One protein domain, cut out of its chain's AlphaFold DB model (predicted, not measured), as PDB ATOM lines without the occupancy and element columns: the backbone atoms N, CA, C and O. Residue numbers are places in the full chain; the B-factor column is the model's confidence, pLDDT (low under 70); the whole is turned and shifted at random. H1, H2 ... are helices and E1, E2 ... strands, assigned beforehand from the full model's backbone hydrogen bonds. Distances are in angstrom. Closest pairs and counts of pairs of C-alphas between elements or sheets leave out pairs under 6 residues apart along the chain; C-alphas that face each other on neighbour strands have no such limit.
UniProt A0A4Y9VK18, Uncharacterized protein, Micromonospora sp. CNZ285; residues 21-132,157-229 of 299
ATOM      1  N   GLY A  21      14.872   3.066  59.788       81.44
ATOM      2  CA  GLY A  21      15.065   2.595  61.163       81.44
ATOM      3  C   GLY A  21      16.494   2.189  61.485       81.44
ATOM      4  O   GLY A  21      16.989   2.514  62.560       81.44
ATOM      5  N   THR A  22      17.182   1.531  60.553       93.62
ATOM      6  CA  THR A  22      18.421   0.805  60.848       93.62
ATOM      7  C   THR A  22      19.579   1.313  60.013       93.62
ATOM      8  O   THR A  22      19.440   1.506  58.808       93.62
ATOM      9  N   VAL A  23      20.735   1.496  60.650       94.62
ATOM     10  CA  VAL A  23      22.014   1.678  59.962       94.62
ATOM     11  C   VAL A  23      22.776   0.359  59.950       94.62
ATOM     12  O   VAL A  23      23.193  -0.133  61.001       94.62
ATOM     13  N   LEU A  24      22.975  -0.195  58.759       96.06
ATOM     14  CA  LEU A  24      23.889  -1.308  58.518       96.06
ATOM     15  C   LEU A  24      25.291  -0.760  58.257       96.06
ATOM     16  O   LEU A  24      25.449   0.388  57.829       96.06
ATOM     17  N   TYR A  25      26.316  -1.563  58.524       95.75
ATOM     18  CA  TYR A  25      27.700  -1.141  58.338       95.75
ATOM     19  C   TYR A  25      28.645  -2.309  58.084       95.75
ATOM     20  O   TYR A  25      28.373  -3.435  58.479       95.75
ATOM     21  N   ASP A  26      29.794  -2.007  57.494       96.38
ATOM     22  CA  ASP A  26      30.944  -2.899  57.409       96.38
ATOM     23  C   ASP A  26      32.240  -2.071  57.354       96.38
ATOM     24  O   ASP A  26      32.218  -0.869  57.051       96.38
ATOM     25  N   VAL A  27      33.364  -2.713  57.648       96.12
ATOM     26  CA  VAL A  27      34.714  -2.192  57.431       96.12
ATOM     27  C   VAL A  27      35.495  -3.280  56.714       96.12
ATOM     28  O   VAL A  27      35.597  -4.392  57.221       96.12
ATOM     29  N   PHE A  28      36.044  -2.952  55.548       97.62
ATOM     30  CA  PHE A  28      36.572  -3.955  54.631       97.62
ATOM     31  C   PHE A  28      37.890  -3.534  53.978       97.62
ATOM     32  O   PHE A  28      38.166  -2.341  53.787       97.62
ATOM     33  N   GLU A  29      38.693  -4.532  53.628       98.31
ATOM     34  CA  GLU A  29      39.912  -4.438  52.829       98.31
ATOM     35  C   GLU A  29      39.617  -4.551  51.324       98.31
ATOM     36  O   GLU A  29      38.506  -4.845  50.877       98.31
ATOM     37  N   ALA A  30      40.617  -4.260  50.491       97.50
ATOM     38  CA  ALA A  30      40.428  -4.154  49.046       97.50
ATOM     39  C   ALA A  30      39.993  -5.470  48.371       97.50
ATOM     40  O   ALA A  30      39.351  -5.425  47.316       97.50
ATOM     41  N   ASP A  31      40.364  -6.615  48.927       97.88
ATOM     42  CA  ASP A  31      40.029  -7.966  48.465       97.88
ATOM     43  C   ASP A  31      38.709  -8.503  49.047       97.88
ATOM     44  O   ASP A  31      38.191  -9.509  48.572       97.88
ATOM     45  N   GLU A  32      38.107  -7.791  50.000       98.44
ATOM     46  CA  GLU A  32      36.828  -8.153  50.624       98.44
ATOM     47  C   GLU A  32      35.613  -7.487  49.946       98.44
ATOM     48  O   GLU A  32      34.467  -7.679  50.363       98.44
ATOM     49  N   ARG A  33      35.829  -6.697  48.882       98.00
ATOM     50  CA  ARG A  33      34.768  -5.942  48.186       98.00
ATOM     51  C   ARG A  33      33.623  -6.834  47.717       98.00
ATOM     52  O   ARG A  33      32.465  -6.441  47.833       98.00
ATOM     53  N   GLU A  34      33.943  -8.005  47.187       98.50
ATOM     54  CA  GLU A  34      32.998  -9.004  46.703       98.50
ATOM     55  C   GLU A  34      32.156  -9.590  47.843       98.50
ATOM     56  O   GLU A  34      30.949  -9.752  47.671       98.50
ATOM     57  N   ALA A  35      32.756  -9.838  49.011       98.62
ATOM     58  CA  ALA A  35      32.046 -10.345  50.186       98.62
ATOM     59  C   ALA A  35      31.060  -9.307  50.741       98.62
ATOM     60  O   ALA A  35      29.917  -9.636  51.046       98.62
ATOM     61  N   VAL A  36      31.462  -8.032  50.792       98.56
ATOM     62  CA  VAL A  36      30.556  -6.938  51.176       98.56
ATOM     63  C   VAL A  36      29.408  -6.795  50.174       98.56
ATOM     64  O   VAL A  36      28.263  -6.631  50.581       98.56
ATOM     65  N   HIS A  37      29.679  -6.892  48.867       98.56
ATOM     66  CA  HIS A  37      28.621  -6.874  47.853       98.56
ATOM     67  C   HIS A  37      27.637  -8.034  48.032       98.56
ATOM     68  O   HIS A  37      26.435  -7.800  47.992       98.56
ATOM     69  N   ALA A  38      28.134  -9.252  48.262       98.56
ATOM     70  CA  ALA A  38      27.289 -10.419  48.496       98.56
ATOM     71  C   ALA A  38      26.394 -10.240  49.732       98.56
ATOM     72  O   ALA A  38      25.206 -10.525  49.656       98.56
ATOM     73  N   ALA A  39      26.930  -9.685  50.823       98.56
ATOM     74  CA  ALA A  39      26.147  -9.399  52.023       98.56
ATOM     75  C   ALA A  39      25.077  -8.312  51.798       98.56
ATOM     76  O   ALA A  39      23.971  -8.417  52.316       98.56
ATOM     77  N   ILE A  40      25.375  -7.268  51.013       98.25
ATOM     78  CA  ILE A  40      24.365  -6.256  50.647       98.25
ATOM     79  C   ILE A  40      23.295  -6.872  49.740       98.25
ATOM     80  O   ILE A  40      22.119  -6.555  49.896       98.25
ATOM     81  N   GLU A  41      23.686  -7.725  48.793       97.44
ATOM     82  CA  GLU A  41      22.743  -8.428  47.925       97.44
ATOM     83  C   GLU A  41      21.814  -9.334  48.731       97.44
ATOM     84  O   GLU A  41      20.622  -9.309  48.482       97.44
ATOM     85  N   ASP A  42      22.333 -10.074  49.708       97.50
ATOM     86  CA  ASP A  42      21.542 -10.956  50.570       97.50
ATOM     87  C   ASP A  42      20.564 -10.183  51.471       97.50
ATOM     88  O   ASP A  42      19.405 -10.559  51.611       97.50
ATOM     89  N   LEU A  43      21.001  -9.066  52.060       97.38
ATOM     90  CA  LEU A  43      20.206  -8.325  53.049       97.38
ATOM     91  C   LEU A  43      19.302  -7.239  52.452       97.38
ATOM     92  O   LEU A  43      18.447  -6.700  53.159       97.38
ATOM     93  N   CYS A  44      19.546  -6.820  51.209       96.44
ATOM     94  CA  CYS A  44      18.867  -5.689  50.571       96.44
ATOM     95  C   CYS A  44      18.529  -5.965  49.095       96.44
ATOM     96  O   CYS A  44      18.556  -5.035  48.275       96.44
ATOM     97  N   SER A  45      18.263  -7.223  48.727       94.12
ATOM     98  CA  SER A  45      17.924  -7.559  47.345       94.12
ATOM     99  C   SER A  45      16.588  -6.931  46.946       94.12
ATOM    100  O   SER A  45      15.599  -7.090  47.656       94.12
ATOM    101  N   PRO A  46      16.473  -6.315  45.755       90.75
ATOM    102  CA  PRO A  46      15.159  -6.000  45.196       90.75
ATOM    103  C   PRO A  46      14.426  -7.258  44.693       90.75
ATOM    104  O   PRO A  46      13.344  -7.169  44.125       90.75
ATOM    105  N   LEU A  47      15.051  -8.438  44.772       89.19
ATOM    106  CA  LEU A  47      14.559  -9.661  44.150       89.19
ATOM    107  C   LEU A  47      13.749 -10.554  45.094       89.19
ATOM    108  O   LEU A  47      13.160 -11.522  44.602       89.19
ATOM    109  N   ASP A  48      13.701 -10.224  46.378       86.50
ATOM    110  CA  ASP A  48      12.949 -10.921  47.412       86.50
ATOM    111  C   ASP A  48      12.440  -9.928  48.477       86.50
ATOM    112  O   ASP A  48      12.413  -8.718  48.257       86.50
ATOM    113  N   THR A  49      11.929 -10.452  49.591       83.31
ATOM    114  CA  THR A  49      11.383  -9.666  50.706       83.31
ATOM    115  C   THR A  49      12.126  -9.913  52.019       83.31
ATOM    116  O   THR A  49      11.607  -9.577  53.089       83.31
ATOM    117  N   TYR A  50      13.310 -10.524  51.961       88.81
ATOM    118  CA  TYR A  50      14.149 -10.776  53.123       88.81
ATOM    119  C   TYR A  50      14.991  -9.535  53.459       88.81
ATOM    120  O   TYR A  50      15.431  -8.802  52.579       88.81
ATOM    121  N   GLY A  51      15.192  -9.269  54.751       94.44
ATOM    122  CA  GLY A  51      15.967  -8.113  55.204       94.44
ATOM    123  C   GLY A  51      15.257  -6.772  54.975       94.44
ATOM    124  O   GLY A  51      14.203  -6.505  55.560       94.44
ATOM    125  N   TRP A  52      15.869  -5.897  54.178       95.94
ATOM    126  CA  TRP A  52      15.457  -4.504  53.977       95.94
ATOM    127  C   TRP A  52      15.240  -4.159  52.507       95.94
ATOM    128  O   TRP A  52      15.706  -4.847  51.607       95.94
ATOM    129  N   ALA A  53      14.565  -3.037  52.255       93.06
ATOM    130  CA  ALA A  53      14.424  -2.530  50.899       93.06
ATOM    131  C   ALA A  53      15.788  -2.203  50.268       93.06
ATOM    132  O   ALA A  53      16.694  -1.677  50.921       93.06
ATOM    133  N   SER A  54      15.891  -2.403  48.954       94.44
ATOM    134  CA  SER A  54      17.093  -2.081  48.182       94.44
ATOM    135  C   SER A  54      17.352  -0.574  48.071       94.44
ATOM    136  O   SER A  54      18.444  -0.165  47.676       94.44
ATOM    137  N   VAL A  55      16.363   0.271  48.385       92.88
ATOM    138  CA  VAL A  55      16.497   1.733  48.392       92.88
ATOM    139  C   VAL A  55      17.040   2.229  49.731       92.88
ATOM    140  O   VAL A  55      16.543   1.886  50.801       92.88
ATOM    141  N   GLY A  56      18.023   3.124  49.690       93.75
ATOM    142  CA  GLY A  56      18.577   3.693  50.914       93.75
ATOM    143  C   GLY A  56      19.578   4.811  50.684       93.75
ATOM    144  O   GLY A  56      19.892   5.191  49.551       93.75
ATOM    145  N   VAL A  57      20.087   5.339  51.795       94.88
ATOM    146  CA  VAL A  57      21.158   6.340  51.813       94.88
ATOM    147  C   VAL A  57      22.401   5.690  52.391       94.88
ATOM    148  O   VAL A  57      22.358   5.162  53.493       94.88
ATOM    149  N   TYR A  58      23.510   5.726  51.668       96.81
ATOM    150  CA  TYR A  58      24.761   5.092  52.063       96.81
ATOM    151  C   TYR A  58      25.898   6.096  52.170       96.81
ATOM    152  O   TYR A  58      25.855   7.196  51.607       96.81
ATOM    153  N   ALA A  59      26.943   5.690  52.877       96.88
ATOM    154  CA  ALA A  59      28.162   6.447  53.014       96.88
ATOM    155  C   ALA A  59      29.401   5.561  52.888       96.88
ATOM    156  O   ALA A  59      29.395   4.384  53.243       96.88
ATOM    157  N   PHE A  60      30.480   6.174  52.404       97.56
ATOM    158  CA  PHE A  60      31.833   5.664  52.603       97.56
ATOM    159  C   PHE A  60      32.527   6.538  53.634       97.56
ATOM    160  O   PHE A  60      32.387   7.767  53.588       97.56
ATOM    161  N   TYR A  61      33.291   5.929  54.531       95.56
ATOM    162  CA  TYR A  61      33.959   6.639  55.612       95.56
ATOM    163  C   TYR A  61      35.330   6.057  55.934       95.56
ATOM    164  O   TYR A  61      35.623   4.907  55.624       95.56
ATOM    165  N   ASP A  62      36.174   6.881  56.540       94.44
ATOM    166  CA  ASP A  62      37.472   6.475  57.068       94.44
ATOM    167  C   ASP A  62      37.295   5.800  58.442       94.44
ATOM    168  O   ASP A  62      36.938   6.499  59.399       94.44
ATOM    169  N   PRO A  63      37.521   4.478  58.570       91.38
ATOM    170  CA  PRO A  63      37.330   3.760  59.829       91.38
ATOM    171  C   PRO A  63      38.444   4.035  60.853       91.38
ATOM    172  O   PRO A  63      38.241   3.806  62.043       91.38
ATOM    173  N   GLU A  64      39.606   4.541  60.425       87.25
ATOM    174  CA  GLU A  64      40.736   4.853  61.317       87.25
ATOM    175  C   GLU A  64      40.641   6.264  61.904       87.25
ATOM    176  O   GLU A  64      41.385   6.646  62.817       87.25
ATOM    177  N   SER A  65      39.738   7.075  61.358       83.00
ATOM    178  CA  SER A  65      39.567   8.446  61.784       83.00
ATOM    179  C   SER A  65      39.012   8.489  63.202       83.00
ATOM    180  O   SER A  65      37.863   8.136  63.468       83.00
ATOM    181  N   ARG A  66      39.824   8.980  64.139       68.44
ATOM    182  CA  ARG A  66      39.358   9.225  65.503       68.44
ATOM    183  C   ARG A  66      38.274  10.294  65.468       68.44
ATOM    184  O   ARG A  66      38.462  11.355  64.867       68.44
ATOM    185  N   GLU A  67      37.158  10.035  66.144       63.56
ATOM    186  CA  GLU A  67      36.049  10.978  66.265       63.56
ATOM    187  C   GLU A  67      36.434  12.156  67.181       63.56
ATOM    188  O   GLU A  67      36.001  12.288  68.320       63.56
ATOM    189  N   THR A  68      37.316  13.025  66.690       61.47
ATOM    190  CA  THR A  68      37.717  14.263  67.354       61.47
ATOM    191  C   THR A  68      37.253  15.436  66.495       61.47
ATOM    192  O   THR A  68      37.867  15.771  65.473       61.47
ATOM    193  N   GLY A  69      36.135  16.051  66.878       66.50
ATOM    194  CA  GLY A  69      35.566  17.210  66.189       66.50
ATOM    195  C   GLY A  69      34.072  17.069  65.874       66.50
ATOM    196  O   GLY A  69      33.386  16.292  66.532       66.50
ATOM    197  N   PRO A  70      33.551  17.845  64.904       71.62
ATOM    198  CA  PRO A  70      32.135  17.821  64.563       71.62
ATOM    199  C   PRO A  70      31.716  16.478  63.953       71.62
ATOM    200  O   PRO A  70      32.517  15.797  63.305       71.62
ATOM    201  N   ALA A  71      30.436  16.147  64.118       77.62
ATOM    202  CA  ALA A  71      29.831  14.903  63.659       77.62
ATOM    203  C   ALA A  71      30.149  14.564  62.194       77.62
ATOM    204  O   ALA A  71      30.121  15.429  61.315       77.62
ATOM    205  N   GLY A  72      30.435  13.287  61.935       75.75
ATOM    206  CA  GLY A  72      30.622  12.753  60.587       75.75
ATOM    207  C   GLY A  72      31.893  13.217  59.873       75.75
ATOM    208  O   GLY A  72      31.999  12.992  58.679       75.75
ATOM    209  N   ARG A  73      32.875  13.843  60.543       81.12
ATOM    210  CA  ARG A  73      34.118  14.362  59.915       81.12
ATOM    211  C   ARG A  73      34.866  13.357  59.018       81.12
ATOM    212  O   ARG A  73      35.585  13.763  58.108       81.12
ATOM    213  N   HIS A  74      34.727  12.076  59.314       87.56
ATOM    214  CA  HIS A  74      35.361  10.950  58.634       87.56
ATOM    215  C   HIS A  74      34.562  10.420  57.440       87.56
ATOM    216  O   HIS A  74      35.050   9.559  56.714       87.56
ATOM    217  N   LEU A  75      33.356  10.943  57.202       94.06
ATOM    218  CA  LEU A  75      32.578  10.626  56.012       94.06
ATOM    219  C   LEU A  75      33.297  11.166  54.770       94.06
ATOM    220  O   LEU A  75      33.550  12.365  54.617       94.06
ATOM    221  N   LEU A  76      33.602  10.258  53.854       95.81
ATOM    222  CA  LEU A  76      34.249  10.541  52.579       95.81
ATOM    223  C   LEU A  76      33.201  10.832  51.506       95.81
ATOM    224  O   LEU A  76      33.398  11.713  50.665       95.81
ATOM    225  N   TYR A  77      32.076  10.118  51.561       96.75
ATOM    226  CA  TYR A  77      30.972  10.225  50.616       96.75
ATOM    227  C   TYR A  77      29.632   9.937  51.286       96.75
ATOM    228  O   TYR A  77      29.565   9.070  52.147       96.75
ATOM    229  N   ILE A  78      28.579  10.608  50.826       96.31
ATOM    230  CA  ILE A  78      27.176  10.299  51.120       96.31
ATOM    231  C   ILE A  78      26.433  10.237  49.784       96.31
ATOM    232  O   ILE A  78      26.609  11.125  48.942       96.31
ATOM    233  N   GLY A  79      25.622   9.207  49.570       94.88
ATOM    234  CA  GLY A  79      24.820   9.057  48.361       94.88
ATOM    235  C   GLY A  79      23.527   8.295  48.613       94.88
ATOM    236  O   GLY A  79      23.383   7.613  49.617       94.88
ATOM    237  N   LEU A  80      22.592   8.399  47.673       94.12
ATOM    238  CA  LEU A  80      21.372   7.594  47.647       94.12
ATOM    239  C   LEU A  80      21.466   6.518  46.563       94.12
ATOM    240  O   LEU A  80      22.143   6.705  45.544       94.12
ATOM    241  N   ALA A  81      20.779   5.402  46.771       93.38
ATOM    242  CA  ALA A  81      20.638   4.330  45.797       93.38
ATOM    243  C   ALA A  81      19.186   3.848  45.757       93.38
ATOM    244  O   ALA A  81      18.552   3.758  46.801       93.38
ATOM    245  N   ARG A  82      18.677   3.528  44.559       92.69
ATOM    246  CA  ARG A  82      17.445   2.730  44.392       92.69
ATOM    247  C   ARG A  82      17.708   1.238  44.619       92.69
ATOM    248  O   ARG A  82      16.832   0.524  45.080       92.69
ATOM    249  N   ASP A  83      18.916   0.803  44.279       94.06
ATOM    250  CA  ASP A  83      19.441  -0.535  44.522       94.06
ATOM    251  C   ASP A  83      20.833  -0.378  45.149       94.06
ATOM    252  O   ASP A  83      21.787   0.031  44.479       94.06
ATOM    253  N   LEU A  84      20.916  -0.606  46.461       97.06
ATOM    254  CA  LEU A  84      22.140  -0.506  47.251       97.06
ATOM    255  C   LEU A  84      23.198  -1.505  46.781       97.06
ATOM    256  O   LEU A  84      24.364  -1.121  46.674       97.06
ATOM    257  N   SER A  85      22.794  -2.736  46.460       96.88
ATOM    258  CA  SER A  85      23.684  -3.805  46.003       96.88
ATOM    259  C   SER A  85      24.332  -3.433  44.672       96.88
ATOM    260  O   SER A  85      25.560  -3.311  44.573       96.88
ATOM    261  N   GLU A  86      23.514  -3.092  43.672       95.12
ATOM    262  CA  GLU A  86      24.019  -2.677  42.366       95.12
ATOM    263  C   GLU A  86      24.882  -1.416  42.498       95.12
ATOM    264  O   GLU A  86      25.978  -1.327  41.932       95.12
ATOM    265  N   ARG A  87      24.422  -0.418  43.261       96.19
ATOM    266  CA  ARG A  87      25.150   0.843  43.390       96.19
ATOM    267  C   ARG A  87      26.502   0.656  44.068       96.19
ATOM    268  O   ARG A  87      27.485   1.274  43.640       96.19
ATOM    269  N   TYR A  88      26.566  -0.203  45.083       98.00
ATOM    270  CA  TYR A  88      27.819  -0.606  45.696       98.00
ATOM    271  C   TYR A  88      28.722  -1.294  44.668       98.00
ATOM    272  O   TYR A  88      29.855  -0.850  44.488       98.00
ATOM    273  N   ALA A  89      28.224  -2.274  43.909       97.25
ATOM    274  CA  ALA A  89      28.998  -2.978  42.883       97.25
ATOM    275  C   ALA A  89      29.593  -2.029  41.825       97.25
ATOM    276  O   ALA A  89      30.760  -2.167  41.439       97.25
ATOM    277  N   GLN A  90      28.832  -1.016  41.392       95.12
ATOM    278  CA  GLN A  90      29.313   0.031  40.478       95.12
ATOM    279  C   GLN A  90      30.493   0.800  41.090       95.12
ATOM    280  O   GLN A  90      31.498   1.048  40.418       95.12
ATOM    281  N   HIS A  91      30.374   1.205  42.358       96.38
ATOM    282  CA  HIS A  91      31.400   1.961  43.075       96.38
ATOM    283  C   HIS A  91      32.624   1.118  43.425       96.38
ATOM    284  O   HIS A  91      33.738   1.559  43.167       96.38
ATOM    285  N   ALA A  92      32.441  -0.103  43.915       95.69
ATOM    286  CA  ALA A  92      33.508  -1.060  44.185       95.69
ATOM    287  C   ALA A  92      34.232  -1.516  42.902       95.69
ATOM    288  O   ALA A  92      35.351  -2.029  42.968       95.69
ATOM    289  N   GLY A  93      33.640  -1.268  41.729       94.06
ATOM    290  CA  GLY A  93      34.201  -1.609  40.426       94.06
ATOM    291  C   GLY A  93      34.043  -3.079  40.054       94.06
ATOM    292  O   GLY A  93      34.830  -3.561  39.245       94.06
ATOM    293  N   LEU A  94      33.045  -3.745  40.636       95.19
ATOM    294  CA  LEU A  94      32.665  -5.132  40.360       95.19
ATOM    295  C   LEU A  94      31.835  -5.245  39.074       95.19
ATOM    296  O   LEU A  94      31.898  -6.252  38.378       95.19
ATOM    297  N   ILE A  95      31.107  -4.180  38.721       92.56
ATOM    298  CA  ILE A  95      30.375  -4.069  37.453       92.56
ATOM    299  C   ILE A  95      30.747  -2.795  36.690       92.56
ATOM    300  O   ILE A  95      31.280  -1.823  37.238       92.56
ATOM    301  N   SER A  96      30.492  -2.805  35.379       88.19
ATOM    302  CA  SER A  96      30.769  -1.658  34.515       88.19
ATOM    303  C   SER A  96      29.736  -0.550  34.719       88.19
ATOM    304  O   SER A  96      28.535  -0.796  34.706       88.19
ATOM    305  N   PHE A  97      30.205   0.688  34.872       85.75
ATOM    306  CA  PHE A  97      29.356   1.873  34.975       85.75
ATOM    307  C   PHE A  97      30.110   3.110  34.462       85.75
ATOM    308  O   PHE A  97      31.342   3.178  34.624       85.75
ATOM    309  N   PRO A  98      29.419   4.101  33.859       82.75
ATOM    310  CA  PRO A  98      30.038   5.355  33.448       82.75
ATOM    311  C   PRO A  98      30.816   6.027  34.584       82.75
ATOM    312  O   PRO A  98      30.384   6.062  35.735       82.75
ATOM    313  N   ALA A  99      31.973   6.609  34.266       75.94
ATOM    314  CA  ALA A  99      32.816   7.262  35.270       75.94
ATOM    315  C   ALA A  99      32.126   8.470  35.934       75.94
ATOM    316  O   ALA A  99      32.426   8.813  37.080       75.94
ATOM    317  N   ASN A 100      31.190   9.115  35.231       76.00
ATOM    318  CA  ASN A 100      30.443  10.236  35.778       76.00
ATOM    319  C   ASN A 100      29.489   9.755  36.883       76.00
ATOM    320  O   ASN A 100      28.582   8.967  36.642       76.00
ATOM    321  N   GLY A 101      29.717  10.222  38.111       73.31
ATOM    322  CA  GLY A 101      28.937   9.825  39.285       73.31
ATOM    323  C   GLY A 101      29.398   8.532  39.967       73.31
ATOM    324  O   GLY A 101      28.845   8.196  41.008       73.31
ATOM    325  N   CYS A 102      30.421   7.842  39.453       87.31
ATOM    326  CA  CYS A 102      30.988   6.642  40.073       87.31
ATOM    327  C   CYS A 102      32.146   6.972  41.038       87.31
ATOM    328  O   CYS A 102      32.902   7.912  40.792       87.31
ATOM    329  N   LYS A 103      32.290   6.203  42.131       95.06
ATOM    330  CA  LYS A 103      33.368   6.341  43.134       95.06
ATOM    331  C   LYS A 103      34.513   5.344  42.989       95.06
ATOM    332  O   LYS A 103      35.417   5.341  43.814       95.06
ATOM    333  N   ARG A 104      34.516   4.551  41.916       95.00
ATOM    334  CA  ARG A 104      35.536   3.529  41.646       95.00
ATOM    335  C   ARG A 104      36.962   4.050  41.714       95.00
ATOM    336  O   ARG A 104      37.809   3.407  42.317       95.00
ATOM    337  N   GLU A 105      37.230   5.211  41.125       94.62
ATOM    338  CA  GLU A 105      38.583   5.773  41.147       94.62
ATOM    339  C   GLU A 105      38.971   6.279  42.541       94.62
ATOM    340  O   GLU A 105      40.093   6.072  42.993       94.62
ATOM    341  N   GLN A 106      38.029   6.890  43.261       96.69
ATOM    342  CA  GLN A 106      38.231   7.332  44.636       96.69
ATOM    343  C   GLN A 106      38.523   6.151  45.566       96.69
ATOM    344  O   GLN A 106      39.464   6.231  46.344       96.69
ATOM    345  N   ILE A 107      37.770   5.053  45.444       97.06
ATOM    346  CA  ILE A 107      37.957   3.833  46.240       97.06
ATOM    347  C   ILE A 107      39.294   3.162  45.900       97.06
ATOM    348  O   ILE A 107      40.054   2.818  46.799       97.06
ATOM    349  N   ARG A 108      39.646   3.041  44.612       95.75
ATOM    350  CA  ARG A 108      40.962   2.512  44.202       95.75
ATOM    351  C   ARG A 108      42.114   3.339  44.764       95.75
ATOM    352  O   ARG A 108      43.071   2.782  45.292       95.75
ATOM    353  N   ARG A 109      42.014   4.667  44.676       96.75
ATOM    354  CA  ARG A 109      43.012   5.582  45.238       96.75
ATOM    355  C   ARG A 109      43.039   5.548  46.766       96.75
ATOM    356  O   ARG A 109      44.093   5.769  47.346       96.75
ATOM    357  N   TRP A 110      41.908   5.296  47.418       97.50
ATOM    358  CA  TRP A 110      41.854   5.137  48.868       97.50
ATOM    359  C   TRP A 110      42.703   3.950  49.315       97.50
ATOM    360  O   TRP A 110      43.604   4.126  50.134       97.50
ATOM    361  N   PHE A 111      42.490   2.784  48.698       97.75
ATOM    362  CA  PHE A 111      43.206   1.551  49.030       97.75
ATOM    363  C   PHE A 111      44.698   1.556  48.667       97.75
ATOM    364  O   PHE A 111      45.444   0.716  49.154       97.75
ATOM    365  N   SER A 112      45.179   2.514  47.864       96.75
ATOM    366  CA  SER A 112      46.628   2.692  47.675       96.75
ATOM    367  C   SER A 112      47.312   3.415  48.840       96.75
ATOM    368  O   SER A 112      48.538   3.495  48.871       96.75
ATOM    369  N   GLN A 113      46.533   3.964  49.778       95.75
ATOM    370  CA  GLN A 113      47.019   4.783  50.892       95.75
ATOM    371  C   GLN A 113      46.518   4.304  52.259       95.75
ATOM    372  O   GLN A 113      47.156   4.593  53.266       95.75
ATOM    373  N   HIS A 114      45.398   3.584  52.298       96.56
ATOM    374  CA  HIS A 114      44.743   3.129  53.519       96.56
ATOM    375  C   HIS A 114      44.392   1.644  53.386       96.56
ATOM    376  O   HIS A 114      43.962   1.225  52.312       96.56
ATOM    377  N   PRO A 115      44.531   0.846  54.458       96.25
ATOM    378  CA  PRO A 115      44.266  -0.590  54.398       96.25
ATOM    379  C   PRO A 115      42.767  -0.907  54.329       96.25
ATOM    380  O   PRO A 115      42.369  -1.864  53.673       96.25
ATOM    381  N   ARG A 116      41.932  -0.091  54.981       97.00
ATOM    382  CA  ARG A 116      40.510  -0.371  55.203       97.00
ATOM    383  C   ARG A 116      39.628   0.791  54.780       97.00
ATOM    384  O   ARG A 116      40.044   1.950  54.839       97.00
ATOM    385  N   LEU A 117      38.396   0.487  54.389       97.19
ATOM    386  CA  LEU A 117      37.351   1.457  54.083       97.19
ATOM    387  C   LEU A 117      36.067   1.078  54.822       97.19
ATOM    388  O   LEU A 117      35.684  -0.088  54.858       97.19
ATOM    389  N   GLY A 118      35.396   2.065  55.402       96.75
ATOM    390  CA  GLY A 118      34.086   1.890  56.007       96.75
ATOM    391  C   GLY A 118      32.971   2.072  54.983       96.75
ATOM    392  O   GLY A 118      33.015   3.001  54.169       96.75
ATOM    393  N   PHE A 119      31.954   1.217  55.050       97.44
ATOM    394  CA  PHE A 119      30.681   1.383  54.352       97.44
ATOM    395  C   PHE A 119      29.540   1.345  55.364       97.44
ATOM    396  O   PHE A 119      29.568   0.574  56.321       97.44
ATOM    397  N   SER A 120      28.536   2.189  55.175       96.44
ATOM    398  CA  SER A 120      27.302   2.144  55.954       96.44
ATOM    399  C   SER A 120      26.116   2.519  55.089       96.44
ATOM    400  O   SER A 120      26.256   3.274  54.125       96.44
ATOM    401  N   CYS A 121      24.941   2.010  55.432       95.88
ATOM    402  CA  CYS A 121      23.700   2.401  54.786       95.88
ATOM    403  C   CYS A 121      22.565   2.507  55.795       95.88
ATOM    404  O   CYS A 121      22.384   1.659  56.663       95.88
ATOM    405  N   PHE A 122      21.804   3.586  55.672       92.75
ATOM    406  CA  PHE A 122      20.528   3.756  56.329       92.75
ATOM    407  C   PHE A 122      19.459   3.145  55.433       92.75
ATOM    408  O   PHE A 122      19.272   3.585  54.292       92.75
ATOM    409  N   VAL A 123      18.817   2.099  55.943       94.25
ATOM    410  CA  VAL A 123      17.907   1.238  55.184       94.25
ATOM    411  C   VAL A 123      16.459   1.438  55.610       94.25
ATOM    412  O   VAL A 123      16.173   1.907  56.721       94.25
ATOM    413  N   GLN A 124      15.556   1.086  54.699       91.31
ATOM    414  CA  GLN A 124      14.114   1.171  54.895       91.31
ATOM    415  C   GLN A 124      13.481  -0.217  54.990       91.31
ATOM    416  O   GLN A 124      14.041  -1.196  54.496       91.31
ATOM    417  N   SER A 125      12.294  -0.294  55.588       89.38
ATOM    418  CA  SER A 125      11.443  -1.487  55.500       89.38
ATOM    419  C   SER A 125      11.208  -1.881  54.037       89.38
ATOM    420  O   SER A 125      11.075  -1.012  53.178       89.38
ATOM    421  N   THR A 126      11.072  -3.180  53.761       88.62
ATOM    422  CA  THR A 126      10.673  -3.713  52.443       88.62
ATOM    423  C   THR A 126       9.331  -3.155  51.945       88.62
ATOM    424  O   THR A 126       9.083  -3.133  50.745       88.62
ATOM    425  N   LEU A 127       8.496  -2.586  52.824       83.81
ATOM    426  CA  LEU A 127       7.288  -1.838  52.443       83.81
ATOM    427  C   LEU A 127       7.570  -0.530  51.673       83.81
ATOM    428  O   LEU A 127       6.655   0.021  51.055       83.81
ATOM    429  N   ALA A 128       8.812  -0.036  51.719       84.94
ATOM    430  CA  ALA A 128       9.320   1.098  50.947       84.94
ATOM    431  C   ALA A 128      10.100   0.661  49.693       84.94
ATOM    432  O   ALA A 128      10.792   1.493  49.100       84.94
ATOM    433  N   GLN A 129      10.047  -0.622  49.312       86.38
ATOM    434  CA  GLN A 129      10.716  -1.122  48.114       86.38
ATOM    435  C   GLN A 129      10.269  -0.324  46.883       86.38
ATOM    436  O   GLN A 129       9.097   0.021  46.726       86.38
ATOM    437  N   VAL A 130      11.234   0.004  46.027       84.56
ATOM    438  CA  VAL A 130      11.008   0.780  44.805       84.56
ATOM    439  C   VAL A 130      11.335  -0.078  43.604       84.56
ATOM    440  O   VAL A 130      12.277  -0.866  43.655       84.56
ATOM    441  N   ASP A 131      10.639   0.168  42.501       82.62
ATOM    442  CA  ASP A 131      10.910  -0.512  41.244       82.62
ATOM    443  C   ASP A 131      12.361  -0.300  40.791       82.62
ATOM    444  O   ASP A 131      12.843   0.826  40.557       82.62
ATOM    445  N   THR A 132      13.050  -1.420  40.609       82.62
ATOM    446  CA  THR A 132      14.381  -1.510  40.022       82.62
ATOM    447  C   THR A 132      14.314  -2.137  38.634       82.62
ATOM    448  O   THR A 132      13.390  -2.856  38.252       82.62
ATOM    449  N   THR A 157       6.934   5.956  45.219       57.91
ATOM    450  CA  THR A 157       7.239   7.387  45.279       57.91
ATOM    451  C   THR A 157       7.709   7.772  46.683       57.91
ATOM    452  O   THR A 157       8.699   8.485  46.822       57.91
ATOM    453  N   SER A 158       7.084   7.229  47.733       70.06
ATOM    454  CA  SER A 158       7.363   7.630  49.116       70.06
ATOM    455  C   SER A 158       8.719   7.127  49.620       70.06
ATOM    456  O   SER A 158       9.443   7.891  50.267       70.06
ATOM    457  N   GLY A 159       9.112   5.889  49.290       77.56
ATOM    458  CA  GLY A 159      10.403   5.316  49.696       77.56
ATOM    459  C   GLY A 159      11.597   6.044  49.071       77.56
ATOM    460  O   GLY A 159      12.575   6.375  49.752       77.56
ATOM    461  N   LEU A 160      11.509   6.371  47.778       85.25
ATOM    462  CA  LEU A 160      12.560   7.126  47.097       85.25
ATOM    463  C   LEU A 160      12.592   8.598  47.509       85.25
ATOM    464  O   LEU A 160      13.680   9.128  47.738       85.25
ATOM    465  N   GLU A 161      11.441   9.269  47.591       84.25
ATOM    466  CA  GLU A 161      11.367  10.667  48.041       84.25
ATOM    467  C   GLU A 161      12.001  10.824  49.420       84.25
ATOM    468  O   GLU A 161      12.835  11.705  49.625       84.25
ATOM    469  N   SER A 162      11.700   9.892  50.323       83.25
ATOM    470  CA  SER A 162      12.303   9.822  51.650       83.25
ATOM    471  C   SER A 162      13.830   9.729  51.589       83.25
ATOM    472  O   SER A 162      14.524  10.491  52.265       83.25
ATOM    473  N   ALA A 163      14.381   8.843  50.753       88.19
ATOM    474  CA  ALA A 163      15.829   8.721  50.582       88.19
ATOM    475  C   ALA A 163      16.464   9.992  49.982       88.19
ATOM    476  O   ALA A 163      17.541  10.408  50.410       88.19
ATOM    477  N   VAL A 164      15.787  10.642  49.030       88.88
ATOM    478  CA  VAL A 164      16.221  11.905  48.403       88.88
ATOM    479  C   VAL A 164      16.217  13.069  49.397       88.88
ATOM    480  O   VAL A 164      17.103  13.932  49.361       88.88
ATOM    481  N   GLU A 165      15.231  13.124  50.287       86.38
ATOM    482  CA  GLU A 165      15.166  14.126  51.348       86.38
ATOM    483  C   GLU A 165      16.259  13.899  52.395       86.38
ATOM    484  O   GLU A 165      16.972  14.844  52.740       86.38
ATOM    485  N   VAL A 166      16.434  12.659  52.864       86.75
ATOM    486  CA  VAL A 166      17.446  12.305  53.871       86.75
ATOM    487  C   VAL A 166      18.864  12.538  53.341       86.75
ATOM    488  O   VAL A 166      19.671  13.162  54.029       86.75
ATOM    489  N   GLU A 167      19.176  12.127  52.109       92.00
ATOM    490  CA  GLU A 167      20.482  12.396  51.483       92.00
ATOM    491  C   GLU A 167      20.777  13.901  51.407       92.00
ATOM    492  O   GLU A 167      21.864  14.350  51.796       92.00
ATOM    493  N   GLY A 168      19.779  14.695  51.004       90.38
ATOM    494  CA  GLY A 168      19.891  16.149  50.953       90.38
ATOM    495  C   GLY A 168      20.132  16.780  52.315       90.38
ATOM    496  O   GLY A 168      21.001  17.650  52.435       90.38
ATOM    497  N   GLN A 169      19.430  16.301  53.343       88.75
ATOM    498  CA  GLN A 169      19.624  16.749  54.719       88.75
ATOM    499  C   GLN A 169      21.042  16.458  55.216       88.75
ATOM    500  O   GLN A 169      21.692  17.339  55.774       88.75
ATOM    501  N   LEU A 170      21.547  15.248  54.980       90.69
ATOM    502  CA  LEU A 170      22.860  14.811  55.456       90.69
ATOM    503  C   LEU A 170      24.007  15.579  54.799       90.69
ATOM    504  O   LEU A 170      24.893  16.083  55.493       90.69
ATOM    505  N   ILE A 171      23.989  15.711  53.469       92.88
ATOM    506  CA  ILE A 171      25.043  16.432  52.743       92.88
ATOM    507  C   ILE A 171      25.076  17.903  53.166       92.88
ATOM    508  O   ILE A 171      26.157  18.479  53.335       92.88
ATOM    509  N   GLU A 172      23.909  18.523  53.337       92.25
ATOM    510  CA  GLU A 172      23.830  19.925  53.736       92.25
ATOM    511  C   GLU A 172      24.206  20.138  55.191       92.25
ATOM    512  O   GLU A 172      24.964  21.059  55.489       92.25
ATOM    513  N   LYS A 173      23.767  19.259  56.094       89.56
ATOM    514  CA  LYS A 173      24.160  19.332  57.500       89.56
ATOM    515  C   LYS A 173      25.666  19.174  57.660       89.56
ATOM    516  O   LYS A 173      26.288  19.979  58.350       89.56
ATOM    517  N   TYR A 174      26.273  18.228  56.939       91.69
ATOM    518  CA  TYR A 174      27.728  18.103  56.884       91.69
ATOM    519  C   TYR A 174      28.363  19.426  56.418       91.69
ATOM    520  O   TYR A 174      29.300  19.922  57.042       91.69
ATOM    521  N   ARG A 175      27.838  20.048  55.351       93.25
ATOM    522  CA  ARG A 175      28.342  21.337  54.846       93.25
ATOM    523  C   ARG A 175      28.247  22.454  55.884       93.25
ATOM    524  O   ARG A 175      29.187  23.239  55.989       93.25
ATOM    525  N   LEU A 176      27.143  22.534  56.623       90.62
ATOM    526  CA  LEU A 176      26.937  23.528  57.676       90.62
ATOM    527  C   LEU A 176      27.916  23.334  58.843       90.62
ATOM    528  O   LEU A 176      28.464  24.316  59.332       90.62
ATOM    529  N   LEU A 177      28.181  22.087  59.245       89.00
ATOM    530  CA  LEU A 177      29.107  21.769  60.338       89.00
ATOM    531  C   LEU A 177      30.584  21.963  59.970       89.00
ATOM    532  O   LEU A 177      31.377  22.399  60.803       89.00
ATOM    533  N   HIS A 178      30.966  21.617  58.739       90.31
ATOM    534  CA  HIS A 178      32.375  21.538  58.323       90.31
ATOM    535  C   HIS A 178      32.804  22.658  57.368       90.31
ATOM    536  O   HIS A 178      33.962  22.702  56.952       90.31
ATOM    537  N   GLY A 179      31.878  23.526  56.947       92.25
ATOM    538  CA  GLY A 179      32.106  24.574  55.942       92.25
ATOM    539  C   GLY A 179      32.325  24.054  54.512       92.25
ATOM    540  O   GLY A 179      32.512  24.839  53.584       92.25
ATOM    541  N   ARG A 180      32.297  22.734  54.308       93.69
ATOM    542  CA  ARG A 180      32.550  22.038  53.034       93.69
ATOM    543  C   ARG A 180      31.756  20.738  52.977       93.69
ATOM    544  O   ARG A 180      31.376  20.222  54.015       93.69
ATOM    545  N   ARG A 181      31.545  20.179  51.785       94.81
ATOM    546  CA  ARG A 181      30.928  18.848  51.599       94.81
ATOM    547  C   ARG A 181      31.925  17.714  51.902       94.81
ATOM    548  O   ARG A 181      33.132  17.991  51.951       94.81
ATOM    549  N   PRO A 182      31.464  16.453  52.056       94.44
ATOM    550  CA  PRO A 182      32.366  15.305  52.073       94.44
ATOM    551  C   PRO A 182      33.264  15.306  50.834       94.44
ATOM    552  O   PRO A 182      32.857  15.738  49.752       94.44
ATOM    553  N   VAL A 183      34.503  14.841  50.985       95.00
ATOM    554  CA  VAL A 183      35.563  15.025  49.977       95.00
ATOM    555  C   VAL A 183      35.247  14.391  48.621       95.00
ATOM    556  O   VAL A 183      35.756  14.848  47.596       95.00
ATOM    557  N   TRP A 184      34.401  13.362  48.579       95.62
ATOM    558  CA  TRP A 184      33.991  12.697  47.343       95.62
ATOM    559  C   TRP A 184      32.626  13.180  46.821       95.62
ATOM    560  O   TRP A 184      32.231  12.796  45.711       95.62
ATOM    561  N   ASN A 185      31.906  14.044  47.548       94.31
ATOM    562  CA  ASN A 185      30.666  14.678  47.088       94.31
ATOM    563  C   ASN A 185      30.969  15.920  46.238       94.31
ATOM    564  O   ASN A 185      31.328  16.978  46.747       94.31
ATOM    565  N   ARG A 186      30.765  15.812  44.919       89.00
ATOM    566  CA  ARG A 186      30.874  16.958  43.994       89.00
ATOM    567  C   ARG A 186      29.638  17.858  44.057       89.00
ATOM    568  O   ARG A 186      29.751  19.080  44.096       89.00
ATOM    569  N   MET A 187      28.460  17.242  44.105       87.31
ATOM    570  CA  MET A 187      27.166  17.923  44.132       87.31
ATOM    571  C   MET A 187      26.590  17.944  45.552       87.31
ATOM    572  O   MET A 187      26.999  17.154  46.405       87.31
ATOM    573  N   GLY A 188      25.695  18.898  45.805       87.44
ATOM    574  CA  GLY A 188      24.844  18.892  46.996       87.44
ATOM    575  C   GLY A 188      23.623  18.010  46.754       87.44
ATOM    576  O   GLY A 188      23.377  17.640  45.605       87.44
ATOM    577  N   GLY A 189      22.867  17.710  47.806       86.25
ATOM    578  CA  GLY A 189      21.616  16.973  47.655       86.25
ATOM    579  C   GLY A 189      20.417  17.860  47.306       86.25
ATOM    580  O   GLY A 189      20.569  19.028  46.921       86.25
ATOM    581  N   SER A 190      19.219  17.284  47.414       85.81
ATOM    582  CA  SER A 190      17.951  17.884  46.968       85.81
ATOM    583  C   SER A 190      17.637  19.237  47.623       85.81
ATOM    584  O   SER A 190      17.955  19.463  48.787       85.81
ATOM    585  N   VAL A 191      16.976  20.152  46.892       82.56
ATOM    586  CA  VAL A 191      16.600  21.490  47.408       82.56
ATOM    587  C   VAL A 191      15.837  21.375  48.727       82.56
ATOM    588  O   VAL A 191      16.257  21.960  49.721       82.56
ATOM    589  N   ARG A 192      14.799  20.537  48.742       80.19
ATOM    590  CA  ARG A 192      13.964  20.278  49.915       80.19
ATOM    591  C   ARG A 192      14.747  19.665  51.078       80.19
ATOM    592  O   ARG A 192      14.615  20.124  52.207       80.19
ATOM    593  N   GLY A 193      15.624  18.693  50.815       77.69
ATOM    594  CA  GLY A 193      16.495  18.136  51.851       77.69
ATOM    595  C   GLY A 193      17.419  19.193  52.470       77.69
ATOM    596  O   GLY A 193      17.601  19.225  53.685       77.69
ATOM    597  N   ARG A 194      17.947  20.126  51.667       81.88
ATOM    598  CA  ARG A 194      18.776  21.232  52.181       81.88
ATOM    599  C   ARG A 194      17.995  22.192  53.079       81.88
ATOM    600  O   ARG A 194      18.532  22.639  54.088       81.88
ATOM    601  N   GLU A 195      16.751  22.503  52.728       81.00
ATOM    602  CA  GLU A 195      15.877  23.365  53.538       81.00
ATOM    603  C   GLU A 195      15.592  22.738  54.911       81.00
ATOM    604  O   GLU A 195      15.700  23.415  55.933       81.00
ATOM    605  N   LEU A 196      15.335  21.426  54.949       73.50
ATOM    606  CA  LEU A 196      15.111  20.672  56.188       73.50
ATOM    607  C   LEU A 196      16.382  20.540  57.052       73.50
ATOM    608  O   LEU A 196      16.303  20.464  58.278       73.50
ATOM    609  N   ALA A 197      17.575  20.572  56.449       69.69
ATOM    610  CA  ALA A 197      18.841  20.488  57.184       69.69
ATOM    611  C   ALA A 197      19.073  21.672  58.138       69.69
ATOM    612  O   ALA A 197      19.742  21.522  59.166       69.69
ATOM    613  N   ALA A 198      18.540  22.850  57.793       59.44
ATOM    614  CA  ALA A 198      18.710  24.077  58.567       59.44
ATOM    615  C   ALA A 198      17.963  24.035  59.912       59.44
ATOM    616  O   ALA A 198      18.386  24.685  60.866       59.44
ATOM    617  N   THR A 199      16.887  23.251  59.999       60.56
ATOM    618  CA  THR A 199      16.017  23.149  61.180       60.56
ATOM    619  C   THR A 199      16.102  21.789  61.882       60.56
ATOM    620  O   THR A 199      15.640  21.666  63.013       60.56
ATOM    621  N   GLY A 200      16.715  20.780  61.249       58.94
ATOM    622  CA  GLY A 200      16.712  19.387  61.703       58.94
ATOM    623  C   GLY A 200      17.958  18.881  62.450       58.94
ATOM    624  O   GLY A 200      18.970  19.568  62.649       58.94
ATOM    625  N   THR A 201      17.881  17.604  62.838       62.38
ATOM    626  CA  THR A 201      18.820  16.868  63.715       62.38
ATOM    627  C   THR A 201      19.760  15.908  62.987       62.38
ATOM    628  O   THR A 201      20.291  14.971  63.583       62.38
ATOM    629  N   ALA A 202      20.024  16.162  61.706       68.12
ATOM    630  CA  ALA A 202      20.884  15.319  60.875       68.12
ATOM    631  C   ALA A 202      22.305  15.085  61.447       68.12
ATOM    632  O   ALA A 202      22.978  14.160  61.008       68.12
ATOM    633  N   ASP A 203      22.741  15.834  62.468       73.00
ATOM    634  CA  ASP A 203      23.977  15.570  63.220       73.00
ATOM    635  C   ASP A 203      24.018  14.145  63.790       73.00
ATOM    636  O   ASP A 203      25.039  13.471  63.680       73.00
ATOM    637  N   GLY A 204      22.905  13.661  64.355       75.00
ATOM    638  CA  GLY A 204      22.814  12.297  64.880       75.00
ATOM    639  C   GLY A 204      22.948  11.243  63.779       75.00
ATOM    640  O   GLY A 204      23.665  10.261  63.941       75.00
ATOM    641  N   LEU A 205      22.331  11.474  62.620       79.75
ATOM    642  CA  LEU A 205      22.436  10.561  61.480       79.75
ATOM    643  C   LEU A 205      23.851  10.530  60.885       79.75
ATOM    644  O   LEU A 205      24.333   9.466  60.506       79.75
ATOM    645  N   LEU A 206      24.541  11.677  60.838       86.06
ATOM    646  CA  LEU A 206      25.929  11.750  60.370       86.06
ATOM    647  C   LEU A 206      26.874  10.916  61.243       86.06
ATOM    648  O   LEU A 206      27.797  10.293  60.725       86.06
ATOM    649  N   LEU A 207      26.636  10.884  62.554       82.88
ATOM    650  CA  LEU A 207      27.390  10.045  63.487       82.88
ATOM    651  C   LEU A 207      27.106   8.554  63.297       82.88
ATOM    652  O   LEU A 207      28.033   7.748  63.346       82.88
ATOM    653  N   LEU A 208      25.847   8.183  63.046       84.88
ATOM    654  CA  LEU A 208      25.481   6.787  62.798       84.88
ATOM    655  C   LEU A 208      26.117   6.243  61.516       84.88
ATOM    656  O   LEU A 208      26.716   5.170  61.544       84.88
ATOM    657  N   LEU A 209      26.048   7.000  60.414       87.06
ATOM    658  CA  LEU A 209      26.690   6.623  59.147       87.06
ATOM    659  C   LEU A 209      28.212   6.526  59.271       87.06
ATOM    660  O   LEU A 209      28.860   5.810  58.517       87.06
ATOM    661  N   GLY A 210      28.779   7.251  60.224       80.31
ATOM    662  CA  GLY A 210      30.196   7.287  60.498       80.31
ATOM    663  C   GLY A 210      30.792   6.043  61.151       80.31
ATOM    664  O   GLY A 210      32.009   5.915  61.226       80.31
ATOM    665  N   GLY A 211      29.960   5.145  61.684       69.06
ATOM    666  CA  GLY A 211      30.434   3.942  62.370       69.06
ATOM    667  C   GLY A 211      31.203   4.201  63.677       69.06
ATOM    668  O   GLY A 211      31.748   3.266  64.260       69.06
ATOM    669  N   THR A 212      31.230   5.442  64.163       67.56
ATOM    670  CA  THR A 212      32.074   5.886  65.286       67.56
ATOM    671  C   THR A 212      31.388   5.810  66.648       67.56
ATOM    672  O   THR A 212      32.056   5.843  67.679       67.56
ATOM    673  N   ARG A 213      30.063   5.628  66.668       73.75
ATOM    674  CA  ARG A 213      29.275   5.548  67.897       73.75
ATOM    675  C   ARG A 213      28.598   4.192  68.053       73.75
ATOM    676  O   ARG A 213      27.995   3.682  67.106       73.75
ATOM    677  N   ASP A 214      28.654   3.656  69.268       82.12
ATOM    678  CA  ASP A 214      27.764   2.576  69.684       82.12
ATOM    679  C   ASP A 214      26.360   3.155  69.912       82.12
ATOM    680  O   ASP A 214      26.188   4.114  70.666       82.12
ATOM    681  N   SER A 215      25.376   2.630  69.187       87.56
ATOM    682  CA  SER A 215      23.980   3.053  69.257       87.56
ATOM    683  C   SER A 215      23.075   1.907  68.833       87.56
ATOM    684  O   SER A 215      23.414   1.133  67.937       87.56
ATOM    685  N   LEU A 216      21.888   1.837  69.431       91.75
ATOM    686  CA  LEU A 216      20.859   0.877  69.056       91.75
ATOM    687  C   LEU A 216      20.202   1.208  67.716       91.75
ATOM    688  O   LEU A 216      19.514   0.343  67.198       91.75
ATOM    689  N   PHE A 217      20.429   2.380  67.113       91.00
ATOM    690  CA  PHE A 217      20.013   2.667  65.728       91.00
ATOM    691  C   PHE A 217      20.909   2.014  64.670       91.00
ATOM    692  O   PHE A 217      20.543   1.941  63.497       91.00
ATOM    693  N   ARG A 218      22.079   1.528  65.079       91.38
ATOM    694  CA  ARG A 218      22.983   0.748  64.243       91.38
ATOM    695  C   ARG A 218      22.774  -0.734  64.530       91.38
ATOM    696  O   ARG A 218      22.471  -1.110  65.666       91.38
ATOM    697  N   ALA A 219      22.935  -1.562  63.506       94.06
ATOM    698  CA  ALA A 219      22.969  -3.003  63.696       94.06
ATOM    699  C   ALA A 219      24.074  -3.398  64.688       94.06
ATOM    700  O   ALA A 219      25.109  -2.735  64.786       94.06
ATOM    701  N   ARG A 220      23.857  -4.471  65.448       92.69
ATOM    702  CA  ARG A 220      24.838  -4.993  66.413       92.69
ATOM    703  C   ARG A 220      25.968  -5.757  65.734       92.69
ATOM    704  O   ARG A 220      27.036  -5.900  66.318       92.69
ATOM    705  N   ARG A 221      25.743  -6.196  64.497       93.81
ATOM    706  CA  ARG A 221      26.669  -6.957  63.660       93.81
ATOM    707  C   ARG A 221      26.941  -6.223  62.349       93.81
ATOM    708  O   ARG A 221      26.143  -5.382  61.927       93.81
ATOM    709  N   THR A 222      28.085  -6.514  61.743       95.62
ATOM    710  CA  THR A 222      28.439  -6.043  60.397       95.62
ATOM    711  C   THR A 222      27.518  -6.652  59.337       95.62
ATOM    712  O   THR A 222      26.857  -7.657  59.589       95.62
ATOM    713  N   LEU A 223      27.483  -6.071  58.135       96.44
ATOM    714  CA  LEU A 223      26.742  -6.611  56.989       96.44
ATOM    715  C   LEU A 223      27.087  -8.083  56.740       96.44
ATOM    716  O   LEU A 223      26.184  -8.908  56.634       96.44
ATOM    717  N   ARG A 224      28.382  -8.418  56.693       97.94
ATOM    718  CA  ARG A 224      28.831  -9.798  56.474       97.94
ATOM    719  C   ARG A 224      28.398 -10.745  57.592       97.94
ATOM    720  O   ARG A 224      27.841 -11.794  57.300       97.94
ATOM    721  N   GLU A 225      28.558 -10.352  58.855       97.44
ATOM    722  CA  GLU A 225      28.086 -11.168  59.985       97.44
ATOM    723  C   GLU A 225      26.564 -11.379  59.962       97.44
ATOM    724  O   GLU A 225      26.097 -12.465  60.288       97.44
ATOM    725  N   LEU A 226      25.777 -10.365  59.581       97.44
ATOM    726  CA  LEU A 226      24.320 -10.497  59.475       97.44
ATOM    727  C   LEU A 226      23.899 -11.442  58.351       97.44
ATOM    728  O   LEU A 226      22.958 -12.206  58.533       97.44
ATOM    729  N   SER A 227      24.586 -11.402  57.212       97.38
ATOM    730  CA  SER A 227      24.313 -12.314  56.096       97.38
ATOM    731  C   SER A 227      24.610 -13.777  56.463       97.38
ATOM    732  O   SER A 227      23.957 -14.697  55.976       97.38
ATOM    733  N   GLU A 228      25.554 -14.011  57.380       97.25
ATOM    734  CA  GLU A 228      25.951 -15.355  57.816       97.25
ATOM    735  C   GLU A 228      25.190 -15.867  59.057       97.25
ATOM    736  O   GLU A 228      25.129 -17.079  59.284       97.25
ATOM    737  N   ASP A 229      24.584 -14.982  59.856       96.75
ATOM    738  CA  ASP A 229      23.829 -15.330  61.067       96.75
ATOM    739  C   ASP A 229      22.333 -15.014  60.912       96.75
ATOM    740  O   ASP A 229      21.863 -13.894  61.136       96.75
TER     741      ASP A 229
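What this domain is: This is residues 21 to 132 and 157 to 229 of the 299 residues of an uncharacterized protein of Micromonospora sp. CNZ285 (UniProt A0A4Y9VK18). A twisted sheet of four strands makes the middle, with helices on both faces: long H4 and short H6 cover one face, and H1 lies over the edge strand E1 on the other. H2 and H7 pack on H1, H3 packs on H2, and H5 packs on H4 away from the sheet. The printed part has 185 residues, with seven named helices and four named strands in the order E1 H1 E2 E3 H2 H3 E4 H4 H5 H6 H7; the sheet runs E1 E4 E2 E3, antiparallel throughout. The class is mixed, helices and strands, and the whole is compact, with a radius of gyration of the C-alphas of 15.1 A and spans of 40 by 38 by 36 A.

Where its parts are: E1, residues 21 to 28, begins with C-alpha 21 at (15.065, 2.595, 61.163) and is 23.4 A long. H1 is residues 33 to 43, 15.5 A. E2 is residues 56 to 61, 16.4 A, and E3 residues 75 to 81, 16.9 A. H2 is residues 84 to 92 and H3 residues 104 to 111. E4, residues 117 to 124, measures 23.3 A. H4, residues 157 to 178, measures 31.7 A. H5 is residues 191 to 197, H6 residues 202 to 209, and H7 residues 223 to 228, ending with C-alpha 228 at (25.951, -15.355, 57.816).

How they stand to each other: E1 and E4 are antiparallel, with N 26 and O 119 2.8 A apart, within hydrogen-bond range, as are N 122 and O 57 of E4 and E2, 2.7 A, and N 58 and O 79 of the hairpin E2 and E3, 2.8 A. E1, H1, E2 and E3, H2 H3, E4 are split strand-helix-strand units, each with a strand between its two strands, and both crossovers are right-handed. H4 is over E2 and E3 at a height over the sheet of 9.1 A; its closest C-alphas to E3 are those of Glu 167 and Leu 80, 6.2 A. H6, on the same face, touches residues 169 to 174 of H4, about perpendicular at 80 degrees, closest at C-alphas 202 and 170, 5.8 A. H5 is not on the sheet and touches residues 164 to 173 of H4, C-alphas 193 and 168 being closest at 4.0 A. On the opposite face H1 is over E1 at a height of 10.2 A. H1 touches H2 at a shallow tilt of 7 degrees, opposite ways, closest at C-alphas 41 and 85, 5.1 A. H7 touches H1, closest at C-alphas 224 and 39, 5.2 A. H2 touches H3, closest at C-alphas 91 and 104, 4.6 A; both only graze the sheet. In each of the seven helices every O i to N i+4 pair is within hydrogen-bond range.

The domain as a whole: The C-alphas farthest apart, those of Asp 31 and Thr 199, are 41.3 A apart. Residues 133 to 156 are not printed, and C-alphas 132 and 157 are 12.6 A apart across the cut. The long links are H1 to E2, E2 to E3, H2 to H3, H4 to H5 and H6 to H7. The mean pLDDT of the printed part is 89.1; residues 66 to 69, 157, 197 to 202 and 211 to 212 are under 70.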